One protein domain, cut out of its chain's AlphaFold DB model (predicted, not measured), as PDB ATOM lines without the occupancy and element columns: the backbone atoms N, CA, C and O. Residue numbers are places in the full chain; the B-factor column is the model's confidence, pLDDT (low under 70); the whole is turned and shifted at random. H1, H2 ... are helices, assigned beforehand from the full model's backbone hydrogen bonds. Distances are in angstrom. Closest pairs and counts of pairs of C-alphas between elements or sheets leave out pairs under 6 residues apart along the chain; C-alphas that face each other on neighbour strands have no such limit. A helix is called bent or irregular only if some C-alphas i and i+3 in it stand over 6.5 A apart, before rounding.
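This is residues 191 to 272 of the 380 residues of an uncharacterized protein of Coptis chinensis (UniProt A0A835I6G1). Two helical hairpins, H1 with H2 and H3 with H4, sit shifted from each other along the longest axis with few contacts between them, and H5 folds back at an angle beyond the end of H4. The link between H1 and H2 lies at one end of this elongated shape and H5 at the other. The printed part has 82 residues with five named helices, H1 to H5 in order, and no named strand; the class is all helix. It is compact, with a radius of gyration of the C-alphas of 13.5 A, and its spans of 44 by 22 by 21 A make it only just a rod.

Begin with H1, residues 191 to 204, which touches H2, residues 208 to 222, with residues 198 to 202 alone; H2 touches H1 with residues 211 to 215 alone. Their closest C-alphas are those of Ser 201 and Gln 211, 5.8 A apart. They form a helical hairpin and run opposite ways at a steep tilt of 35.4 degrees, only just past shallow. Go on to H3, residues 230 to 236, which is apart from H2. It is close to H1 but not clearly touching, the closest C-alphas being those of Asp 191 and Lys 232, 6.7 A apart. H3 touches H4, residues 244 to 259, in the second helical hairpin: the closest C-alphas, of Leu 233 and Ala 251, are 5.7 A apart. The two run opposite ways at a shallow tilt of 9 degrees. H2 and H4 are close but not clearly touching, with their closest C-alphas, of Asp 216 and Val 246, 7.4 A apart, and run the same way at a shallow tilt of 25 degrees. H5, residues 262 to 271, touches no helix; it is near H4, where the closest C-alphas, of Phe 257 and Gln 265, are 6.7 A apart, at a steep tilt of 57 degrees. In H1, H3, H4 and H5 every O i to N i+4 pair is within hydrogen-bond range; in H2, 9 of 11 are.

Find C-alpha 191 at (-0.730, -18.542, 19.785); from there H1 runs 20.1 A to C-alpha 204. H2 spans 20.0 A and is irregular, but only just: C-alphas 217 and 220 are 7.0 A apart. Find C-alpha 244 at (5.826, -19.650, 37.229), where H4 begins its 22.2 A. H5 spans 14.5 A and ends at C-alpha 271, at (22.477, -12.966, 15.673).

Look for the two C-alphas farthest apart at Pro 206 and His 263, 43.9 A from each other. The printed part has no cut. The links H1 to H2 and H4 to H5 are tight, those of H2 to H3 and H3 to H4 short. The mean pLDDT of the printed part is 85.0, and no printed residue is under 70.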
ATOM      1  N   ASP A 191       0.276 -18.230  18.770       89.25
ATOM      2  CA  ASP A 191      -0.730 -18.542  19.785       89.25
ATOM      3  C   ASP A 191      -1.392 -19.904  19.520       89.25
ATOM      4  O   ASP A 191      -1.579 -20.695  20.444       89.25
ATOM      5  N   TYR A 192      -1.695 -20.216  18.254       86.00
ATOM      6  CA  TYR A 192      -2.265 -21.512  17.876       86.00
ATOM      7  C   TYR A 192      -1.300 -22.673  18.147       86.00
ATOM      8  O   TYR A 192      -1.722 -23.727  18.619       86.00
ATOM      9  N   VAL A 193      -0.003 -22.486  17.881       86.88
ATOM     10  CA  VAL A 193       1.029 -23.496  18.180       86.88
ATOM     11  C   VAL A 193       1.086 -23.771  19.675       86.88
ATOM     12  O   VAL A 193       1.138 -24.930  20.085       86.88
ATOM     13  N   PHE A 194       1.073 -22.714  20.486       88.25
ATOM     14  CA  PHE A 194       1.108 -22.847  21.935       88.25
ATOM     15  C   PHE A 194      -0.111 -23.598  22.469       88.25
ATOM     16  O   PHE A 194       0.046 -24.555  23.225       88.25
ATOM     17  N   GLU A 195      -1.313 -23.241  22.013       87.00
ATOM     18  CA  GLU A 195      -2.549 -23.942  22.377       87.00
ATOM     19  C   GLU A 195      -2.543 -25.407  21.935       87.00
ATOM     20  O   GLU A 195      -2.940 -26.293  22.693       87.00
ATOM     21  N   PHE A 196      -2.049 -25.688  20.728       84.44
ATOM     22  CA  PHE A 196      -1.896 -27.054  20.239       84.44
ATOM     23  C   PHE A 196      -0.970 -27.873  21.147       84.44
ATOM     24  O   PHE A 196      -1.325 -28.983  21.547       84.44
ATOM     25  N   LEU A 197       0.187 -27.319  21.525       85.62
ATOM     26  CA  LEU A 197       1.146 -27.986  22.407       85.62
ATOM     27  C   LEU A 197       0.599 -28.185  23.826       85.62
ATOM     28  O   LEU A 197       0.798 -29.255  24.401       85.62
ATOM     29  N   LEU A 198      -0.143 -27.214  24.366       85.81
ATOM     30  CA  LEU A 198      -0.838 -27.346  25.649       85.81
ATOM     31  C   LEU A 198      -1.921 -28.429  25.607       85.81
ATOM     32  O   LEU A 198      -2.026 -29.256  26.510       85.81
ATOM     33  N   LYS A 199      -2.740 -28.455  24.552       84.81
ATOM     34  CA  LYS A 199      -3.766 -29.490  24.385       84.81
ATOM     35  C   LYS A 199      -3.124 -30.872  24.273       84.81
ATOM     36  O   LYS A 199      -3.603 -31.830  24.882       84.81
ATOM     37  N   TRP A 200      -2.029 -30.970  23.525       83.62
ATOM     38  CA  TRP A 200      -1.273 -32.202  23.364       83.62
ATOM     39  C   TRP A 200      -0.702 -32.696  24.698       83.62
ATOM     40  O   TRP A 200      -0.928 -33.851  25.060       83.62
ATOM     41  N   SER A 201      -0.034 -31.827  25.464       83.75
ATOM     42  CA  SER A 201       0.574 -32.211  26.743       83.75
ATOM     43  C   SER A 201      -0.474 -32.677  27.753       83.75
ATOM     44  O   SER A 201      -0.307 -33.737  28.354       83.75
ATOM     45  N   ARG A 202      -1.604 -31.966  27.861       84.19
ATOM     46  CA  ARG A 202      -2.721 -32.335  28.748       84.19
ATOM     47  C   ARG A 202      -3.356 -33.670  28.384       84.19
ATOM     48  O   ARG A 202      -3.794 -34.403  29.263       84.19
ATOM     49  N   THR A 203      -3.396 -33.992  27.093       79.06
ATOM     50  CA  THR A 203      -3.949 -35.265  26.610       79.06
ATOM     51  C   THR A 203      -3.004 -36.431  26.907       79.06
ATOM     52  O   THR A 203      -3.458 -37.533  27.207       79.06
ATOM     53  N   ARG A 204      -1.685 -36.211  26.822       77.19
ATOM     54  CA  ARG A 204      -0.669 -37.275  26.932       77.19
ATOM     55  C   ARG A 204      -0.194 -37.525  28.357       77.19
ATOM     56  O   ARG A 204       0.136 -38.659  28.693       77.19
ATOM     57  N   TYR A 205      -0.169 -36.489  29.183       81.50
ATOM     58  CA  TYR A 205       0.324 -36.545  30.550       81.50
ATOM     59  C   TYR A 205      -0.803 -36.076  31.465       81.50
ATOM     60  O   TYR A 205      -1.053 -34.886  31.529       81.50
ATOM     61  N   PRO A 206      -1.531 -36.957  32.166       81.44
ATOM     62  CA  PRO A 206      -2.597 -36.522  33.073       81.44
ATOM     63  C   PRO A 206      -2.059 -35.909  34.379       81.44
ATOM     64  O   PRO A 206      -2.788 -35.211  35.080       81.44
ATOM     65  N   LYS A 207      -0.788 -36.162  34.722       85.75
ATOM     66  CA  LYS A 207      -0.127 -35.605  35.907       85.75
ATOM     67  C   LYS A 207       0.508 -34.254  35.587       85.75
ATOM     68  O   LYS A 207       1.275 -34.147  34.635       85.75
ATOM     69  N   LEU A 208       0.247 -33.252  36.429       84.56
ATOM     70  CA  LEU A 208       0.766 -31.888  36.254       84.56
ATOM     71  C   LEU A 208       2.302 -31.808  36.285       84.56
ATOM     72  O   LEU A 208       2.881 -30.961  35.618       84.56
ATOM     73  N   GLU A 209       2.963 -32.663  37.064       84.38
ATOM     74  CA  GLU A 209       4.428 -32.685  37.180       84.38
ATOM     75  C   GLU A 209       5.079 -33.122  35.861       84.38
ATOM     76  O   GLU A 209       5.898 -32.388  35.311       84.38
ATOM     77  N   ASP A 210       4.616 -34.244  35.301       82.88
ATOM     78  CA  ASP A 210       5.076 -34.759  34.007       82.88
ATOM     79  C   ASP A 210       4.762 -33.771  32.866       82.88
ATOM     80  O   ASP A 210       5.582 -33.555  31.974       82.88
ATOM     81  N   GLN A 211       3.584 -33.128  32.904       84.00
ATOM     82  CA  GLN A 211       3.225 -32.076  31.943       84.00
ATOM     83  C   GLN A 211       4.229 -30.919  31.974       84.00
ATOM     84  O   GLN A 211       4.684 -30.483  30.917       84.00
ATOM     85  N   ARG A 212       4.571 -30.428  33.174       84.69
ATOM     86  CA  ARG A 212       5.498 -29.304  33.364       84.69
ATOM     87  C   ARG A 212       6.887 -29.628  32.846       84.69
ATOM     88  O   ARG A 212       7.458 -28.821  32.125       84.69
ATOM     89  N   GLU A 213       7.416 -30.805  33.168       84.19
ATOM     90  CA  GLU A 213       8.755 -31.216  32.734       84.19
ATOM     91  C   GLU A 213       8.864 -31.276  31.200       84.19
ATOM     92  O   GLU A 213       9.818 -30.771  30.596       84.19
ATOM     93  N   VAL A 214       7.851 -31.845  30.544       83.19
ATOM     94  CA  VAL A 214       7.815 -31.958  29.081       83.19
ATOM     95  C   VAL A 214       7.613 -30.595  28.420       83.19
ATOM     96  O   VAL A 214       8.272 -30.288  27.425       83.19
ATOM     97  N   LEU A 215       6.723 -29.759  28.958       83.50
ATOM     98  CA  LEU A 215       6.507 -28.420  28.422       83.50
ATOM     99  C   LEU A 215       7.758 -27.549  28.596       83.50
ATOM    100  O   LEU A 215       8.245 -27.006  27.607       83.50
ATOM    101  N   ASP A 216       8.343 -27.474  29.790       82.62
ATOM    102  CA  ASP A 216       9.525 -26.640  30.047       82.62
ATOM    103  C   ASP A 216      10.714 -27.054  29.144       82.62
ATOM    104  O   ASP A 216      11.429 -26.201  28.603       82.62
ATOM    105  N   SER A 217      10.882 -28.357  28.880       80.25
ATOM    106  CA  SER A 217      11.940 -28.868  27.992       80.25
ATOM    107  C   SER A 217      11.679 -28.639  26.497       80.25
ATOM    108  O   SER A 217      12.627 -28.412  25.747       80.25
ATOM    109  N   CYS A 218      10.428 -28.651  26.030       75.94
ATOM    110  CA  CYS A 218      10.120 -28.521  24.598       75.94
ATOM    111  C   CYS A 218       9.835 -27.078  24.150       75.94
ATOM    112  O   CYS A 218      10.097 -26.713  22.998       75.94
ATOM    113  N   LEU A 219       9.279 -26.249  25.034       81.38
ATOM    114  CA  LEU A 219       8.707 -24.952  24.675       81.38
ATOM    115  C   LEU A 219       9.725 -23.972  24.098       81.38
ATOM    116  O   LEU A 219       9.440 -23.308  23.105       81.38
ATOM    117  N   HIS A 220      10.922 -23.906  24.677       73.38
ATOM    118  CA  HIS A 220      11.947 -22.954  24.249       73.38
ATOM    119  C   HIS A 220      12.496 -23.212  22.838       73.38
ATOM    120  O   HIS A 220      13.036 -22.295  22.219       73.38
ATOM    121  N   HIS A 221      12.376 -24.443  22.336       75.81
ATOM    122  CA  HIS A 221      12.801 -24.814  20.987       75.81
ATOM    123  C   HIS A 221      11.677 -24.688  19.962       75.81
ATOM    124  O   HIS A 221      11.934 -24.409  18.790       75.81
ATOM    125  N   LEU A 222      10.434 -24.923  20.385       79.62
ATOM    126  CA  LEU A 222       9.301 -25.003  19.471       79.62
ATOM    127  C   LEU A 222       8.566 -23.675  19.321       79.62
ATOM    128  O   LEU A 222       8.091 -23.376  18.223       79.62
ATOM    129  N   ILE A 223       8.494 -22.883  20.390       86.50
ATOM    130  CA  ILE A 223       7.657 -21.687  20.441       86.50
ATOM    131  C   ILE A 223       8.495 -20.421  20.420       86.50
ATOM    132  O   ILE A 223       9.425 -20.227  21.203       86.50
ATOM    133  N   ARG A 224       8.097 -19.505  19.542       88.00
ATOM    134  CA  ARG A 224       8.652 -18.160  19.435       88.00
ATOM    135  C   ARG A 224       7.798 -17.179  20.218       88.00
ATOM    136  O   ARG A 224       7.029 -16.412  19.644       88.00
ATOM    137  N   PHE A 225       7.959 -17.175  21.539       89.38
ATOM    138  CA  PHE A 225       7.197 -16.317  22.458       89.38
ATOM    139  C   PHE A 225       7.178 -14.832  22.053       89.38
ATOM    140  O   PHE A 225       6.209 -14.123  22.307       89.38
ATOM    141  N   GLN A 226       8.214 -14.359  21.356       89.06
ATOM    142  CA  GLN A 226       8.319 -13.000  20.820       89.06
ATOM    143  C   GLN A 226       7.207 -12.641  19.818       89.06
ATOM    144  O   GLN A 226       6.845 -11.467  19.691       89.06
ATOM    145  N   TYR A 227       6.650 -13.636  19.128       88.38
ATOM    146  CA  TYR A 227       5.595 -13.482  18.125       88.38
ATOM    147  C   TYR A 227       4.200 -13.879  18.628       88.38
ATOM    148  O   TYR A 227       3.245 -13.720  17.880       88.38
ATOM    149  N   MET A 228       4.060 -14.308  19.888       90.19
ATOM    150  CA  MET A 228       2.751 -14.504  20.525       90.19
ATOM    151  C   MET A 228       2.067 -13.166  20.845       90.19
ATOM    152  O   MET A 228       2.735 -12.128  20.961       90.19
ATOM    153  N   THR A 229       0.745 -13.173  21.019       89.19
ATOM    154  CA  THR A 229      -0.001 -11.969  21.420       89.19
ATOM    155  C   THR A 229       0.277 -11.592  22.874       89.19
ATOM    156  O   THR A 229       0.513 -12.446  23.728       89.19
ATOM    157  N   CYS A 230       0.206 -10.295  23.198       87.94
ATOM    158  CA  CYS A 230       0.350  -9.833  24.584       87.94
ATOM    159  C   CYS A 230      -0.719 -10.440  25.505       87.94
ATOM    160  O   CYS A 230      -0.424 -10.763  26.654       87.94
ATOM    161  N   ARG A 231      -1.933 -10.662  24.984       86.31
ATOM    162  CA  ARG A 231      -3.006 -11.350  25.704       86.31
ATOM    163  C   ARG A 231      -2.623 -12.791  26.029       86.31
ATOM    164  O   ARG A 231      -2.697 -13.174  27.192       86.31
ATOM    165  N   LYS A 232      -2.136 -13.566  25.054       89.31
ATOM    166  CA  LYS A 232      -1.706 -14.949  25.304       89.31
ATOM    167  C   LYS A 232      -0.494 -15.023  26.233       89.31
ATOM    168  O   LYS A 232      -0.435 -15.900  27.087       89.31
ATOM    169  N   LEU A 233       0.441 -14.075  26.129       90.38
ATOM    170  CA  LEU A 233       1.555 -13.942  27.075       90.38
ATOM    171  C   LEU A 233       1.076 -13.607  28.496       90.38
ATOM    172  O   LEU A 233       1.668 -14.082  29.459       90.38
ATOM    173  N   SER A 234       0.004 -12.823  28.641       88.31
ATOM    174  CA  SER A 234      -0.635 -12.561  29.935       88.31
ATOM    175  C   SER A 234      -1.336 -13.809  30.481       88.31
ATOM    176  O   SER A 234      -1.142 -14.164  31.641       88.31
ATOM    177  N   GLU A 235      -2.072 -14.538  29.636       89.12
ATOM    178  CA  GLU A 235      -2.695 -15.820  29.995       89.12
ATOM    179  C   GLU A 235      -1.647 -16.843  30.451       89.12
ATOM    180  O   GLU A 235      -1.845 -17.514  31.462       89.12
ATOM    181  N   LEU A 236      -0.493 -16.887  29.779       89.12
ATOM    182  CA  LEU A 236       0.640 -17.747  30.116       89.12
ATOM    183  C   LEU A 236       1.151 -17.537  31.553       89.12
ATOM    184  O   LEU A 236       1.591 -18.498  32.180       89.12
ATOM    185  N   LEU A 237       1.055 -16.324  32.110       88.38
ATOM    186  CA  LEU A 237       1.465 -16.038  33.494       88.38
ATOM    187  C   LEU A 237       0.540 -16.660  34.550       88.38
ATOM    188  O   LEU A 237       0.954 -16.813  35.703       88.38
ATOM    189  N   ASN A 238      -0.687 -17.009  34.158       87.69
ATOM    190  CA  ASN A 238      -1.715 -17.590  35.020       87.69
ATOM    191  C   ASN A 238      -1.870 -19.109  34.826       87.69
ATOM    192  O   ASN A 238      -2.693 -19.729  35.500       87.69
ATOM    193  N   LEU A 239      -1.110 -19.721  33.910       84.62
ATOM    194  CA  LEU A 239      -1.190 -21.157  33.650       84.62
ATOM    195  C   LEU A 239      -0.508 -21.970  34.750       84.62
ATOM    196  O   LEU A 239       0.626 -21.704  35.144       84.62
ATOM    197  N   ASN A 240      -1.186 -23.034  35.179       83.94
ATOM    198  CA  ASN A 240      -0.634 -24.004  36.123       83.94
ATOM    199  C   ASN A 240       0.240 -25.061  35.436       83.94
ATOM    200  O   ASN A 240       1.008 -25.742  36.119       83.94
ATOM    201  N   ASP A 241       0.128 -25.205  34.112       80.50
ATOM    202  CA  ASP A 241       0.860 -26.196  33.312       80.50
ATOM    203  C   ASP A 241       2.359 -25.868  33.185       80.50
ATOM    204  O   ASP A 241       3.134 -26.714  32.753       80.50
ATOM    205  N   LEU A 242       2.775 -24.655  33.574       81.94
ATOM    206  CA  LEU A 242       4.160 -24.185  33.527       81.94
ATOM    207  C   LEU A 242       4.662 -23.780  34.903       81.94
ATOM    208  O   LEU A 242       3.899 -23.355  35.776       81.94
ATOM    209  N   SER A 243       5.976 -23.873  35.096       84.19
ATOM    210  CA  SER A 243       6.599 -23.277  36.270       84.19
ATOM    211  C   SER A 243       6.530 -21.746  36.174       84.19
ATOM    212  O   SER A 243       6.849 -21.133  35.153       84.19
ATOM    213  N   GLN A 244       6.094 -21.093  37.255       86.12
ATOM    214  CA  GLN A 244       5.826 -19.650  37.229       86.12
ATOM    215  C   GLN A 244       7.089 -18.817  36.942       86.12
ATOM    216  O   GLN A 244       7.006 -17.736  36.360       86.12
ATOM    217  N   SER A 245       8.268 -19.314  37.329       86.94
ATOM    218  CA  SER A 245       9.563 -18.702  37.013       86.94
ATOM    219  C   SER A 245       9.856 -18.716  35.512       86.94
ATOM    220  O   SER A 245      10.232 -17.684  34.956       86.94
ATOM    221  N   VAL A 246       9.639 -19.854  34.849       86.50
ATOM    222  CA  VAL A 246       9.859 -20.029  33.408       86.50
ATOM    223  C   VAL A 246       8.853 -19.205  32.612       86.50
ATOM    224  O   VAL A 246       9.244 -18.446  31.723       86.50
ATOM    225  N   ALA A 247       7.577 -19.259  32.999       88.56
ATOM    226  CA  ALA A 247       6.512 -18.481  32.379       88.56
ATOM    227  C   ALA A 247       6.808 -16.968  32.406       88.56
ATOM    228  O   ALA A 247       6.758 -16.288  31.376       88.56
ATOM    229  N   ARG A 248       7.213 -16.444  33.573       90.19
ATOM    230  CA  ARG A 248       7.638 -15.041  33.726       90.19
ATOM    231  C   ARG A 248       8.864 -14.711  32.881       90.19
ATOM    232  O   ARG A 248       8.902 -13.637  32.289       90.19
ATOM    233  N   GLY A 249       9.837 -15.619  32.804       90.38
ATOM    234  CA  GLY A 249      11.020 -15.459  31.960       90.38
ATOM    235  C   GLY A 249      10.654 -15.291  30.485       90.38
ATOM    236  O   GLY A 249      11.057 -14.311  29.858       90.38
ATOM    237  N   TYR A 250       9.836 -16.194  29.934       90.25
ATOM    238  CA  TYR A 250       9.401 -16.107  28.537       90.25
ATOM    239  C   TYR A 250       8.591 -14.845  28.251       90.25
ATOM    240  O   TYR A 250       8.884 -14.152  27.274       90.25
ATOM    241  N   ALA A 251       7.629 -14.507  29.115       91.69
ATOM    242  CA  ALA A 251       6.838 -13.290  28.970       91.69
ATOM    243  C   ALA A 251       7.726 -12.038  28.996       91.69
ATOM    244  O   ALA A 251       7.604 -11.178  28.126       91.69
ATOM    245  N   PHE A 252       8.672 -11.960  29.934       90.62
ATOM    246  CA  PHE A 252       9.603 -10.838  30.034       90.62
ATOM    247  C   PHE A 252      10.459 -10.686  28.770       90.62
ATOM    248  O   PHE A 252      10.498  -9.607  28.180       90.62
ATOM    249  N   HIS A 253      11.094 -11.763  28.299       89.25
ATOM    250  CA  HIS A 253      11.913 -11.719  27.082       89.25
ATOM    251  C   HIS A 253      11.097 -11.367  25.831       89.25
ATOM    252  O   HIS A 253      11.580 -10.627  24.972       89.25
ATOM    253  N   ALA A 254       9.866 -11.869  25.725       91.38
ATOM    254  CA  ALA A 254       8.968 -11.543  24.625       91.38
ATOM    255  C   ALA A 254       8.566 -10.063  24.630       91.38
ATOM    256  O   ALA A 254       8.633  -9.405  23.590       91.38
ATOM    257  N   LEU A 255       8.199  -9.522  25.795       90.75
ATOM    258  CA  LEU A 255       7.824  -8.116  25.947       90.75
ATOM    259  C   LEU A 255       9.003  -7.178  25.671       90.75
ATOM    260  O   LEU A 255       8.829  -6.199  24.948       90.75
ATOM    261  N   MET A 256      10.202  -7.507  26.163       89.31
ATOM    262  CA  MET A 256      11.421  -6.747  25.864       89.31
ATOM    263  C   MET A 256      11.681  -6.686  24.358       89.31
ATOM    264  O   MET A 256      11.842  -5.601  23.807       89.31
ATOM    265  N   PHE A 257      11.614  -7.826  23.663       89.00
ATOM    266  CA  PHE A 257      11.771  -7.850  22.209       89.00
ATOM    267  C   PHE A 257      10.716  -6.997  21.493       89.00
ATOM    268  O   PHE A 257      11.050  -6.250  20.573       89.00
ATOM    269  N   LYS A 258       9.444  -7.072  21.910       88.62
ATOM    270  CA  LYS A 258       8.354  -6.278  21.318       88.62
ATOM    271  C   LYS A 258       8.513  -4.772  21.559       88.62
ATOM    272  O   LYS A 258       8.101  -3.995  20.699       88.62
ATOM    273  N   ALA A 259       9.099  -4.372  22.688       88.06
ATOM    274  CA  ALA A 259       9.393  -2.977  23.021       88.06
ATOM    275  C   ALA A 259      10.620  -2.421  22.272       88.06
ATOM    276  O   ALA A 259      10.788  -1.207  22.159       88.06
ATOM    277  N   GLU A 260      11.482  -3.297  21.754       87.88
ATOM    278  CA  GLU A 260      12.700  -2.923  21.047       87.88
ATOM    279  C   GLU A 260      12.420  -2.233  19.693       87.88
ATOM    280  O   GLU A 260      11.408  -2.463  19.029       87.88
ATOM    281  N   THR A 261      13.358  -1.405  19.222       84.12
ATOM    282  CA  THR A 261      13.219  -0.733  17.917       84.12
ATOM    283  C   THR A 261      13.293  -1.728  16.743       84.12
ATOM    284  O   THR A 261      14.041  -2.709  16.820       84.12
ATOM    285  N   PRO A 262      12.637  -1.462  15.591       80.44
ATOM    286  CA  PRO A 262      12.667  -2.369  14.433       80.44
ATOM    287  C   PRO A 262      14.073  -2.661  13.887       80.44
ATOM    288  O   PRO A 262      14.319  -3.700  13.279       80.44
ATOM    289  N   HIS A 263      15.024  -1.737  14.063       80.12
ATOM    290  CA  HIS A 263      16.427  -1.981  13.722       80.12
ATOM    291  C   HIS A 263      17.037  -3.060  14.621       80.12
ATOM    292  O   HIS A 263      17.671  -3.992  14.136       80.12
ATOM    293  N   ARG A 264      16.819  -2.954  15.930       83.56
ATOM    294  CA  ARG A 264      17.401  -3.871  16.907       83.56
ATOM    295  C   ARG A 264      16.718  -5.238  16.893       83.56
ATOM    296  O   ARG A 264      17.413  -6.236  16.991       83.56
ATOM    297  N   GLN A 265      15.412  -5.301  16.628       84.81
ATOM    298  CA  GLN A 265      14.720  -6.566  16.342       84.81
ATOM    299  C   GLN A 265      15.339  -7.299  15.144       84.81
ATOM    300  O   GLN A 265      15.577  -8.503  15.215       84.81
ATOM    301  N   ARG A 266      15.660  -6.571  14.062       81.94
ATOM    302  CA  ARG A 266      16.350  -7.144  12.895       81.94
ATOM    303  C   ARG A 266      17.747  -7.648  13.246       81.94
ATOM    304  O   ARG A 266      18.096  -8.746  12.831       81.94
ATOM    305  N   LEU A 267      18.511  -6.898  14.035       84.00
ATOM    306  CA  LEU A 267      19.834  -7.335  14.486       84.00
ATOM    307  C   LEU A 267      19.748  -8.640  15.298       84.00
ATOM    308  O   LEU A 267      20.394  -9.622  14.948       84.00
ATOM    309  N   LEU A 268      18.854  -8.687  16.291       81.88
ATOM    310  CA  LEU A 268      18.615  -9.878  17.116       81.88
ATOM    311  C   LEU A 268      18.173 -11.093  16.283       81.88
ATOM    312  O   LEU A 268      18.521 -12.224  16.610       81.88
ATOM    313  N   SER A 269      17.434 -10.875  15.190       77.62
ATOM    314  CA  SER A 269      17.024 -11.951  14.277       77.62
ATOM    315  C   SER A 269      18.163 -12.559  13.456       77.62
ATOM    316  O   SER A 269      18.055 -13.713  13.058       77.62
ATOM    317  N   VAL A 270      19.243 -11.807  13.225       79.00
ATOM    318  CA  VAL A 270      20.430 -12.283  12.496       79.00
ATOM    319  C   VAL A 270      21.422 -12.959  13.443       79.00
ATOM    320  O   VAL A 270      22.093 -13.910  13.054       79.00
ATOM    321  N   GLU A 271      21.513 -12.478  14.683       76.38
ATOM    322  CA  GLU A 271      22.477 -12.966  15.673       76.38
ATOM    323  C   GLU A 271      22.064 -14.288  16.346       76.38
ATOM    324  O   GLU A 271      22.926 -14.998  16.861       76.38
ATOM    325  N   ASP A 272      20.772 -14.641  16.361       73.88
ATOM    326  CA  ASP A 272      20.291 -15.815  17.100       73.88
ATOM    327  C   ASP A 272      20.374 -17.117  16.277       73.88
ATOM    328  O   ASP A 272      19.623 -17.294  15.314       73.88
TER     329      ASP A 272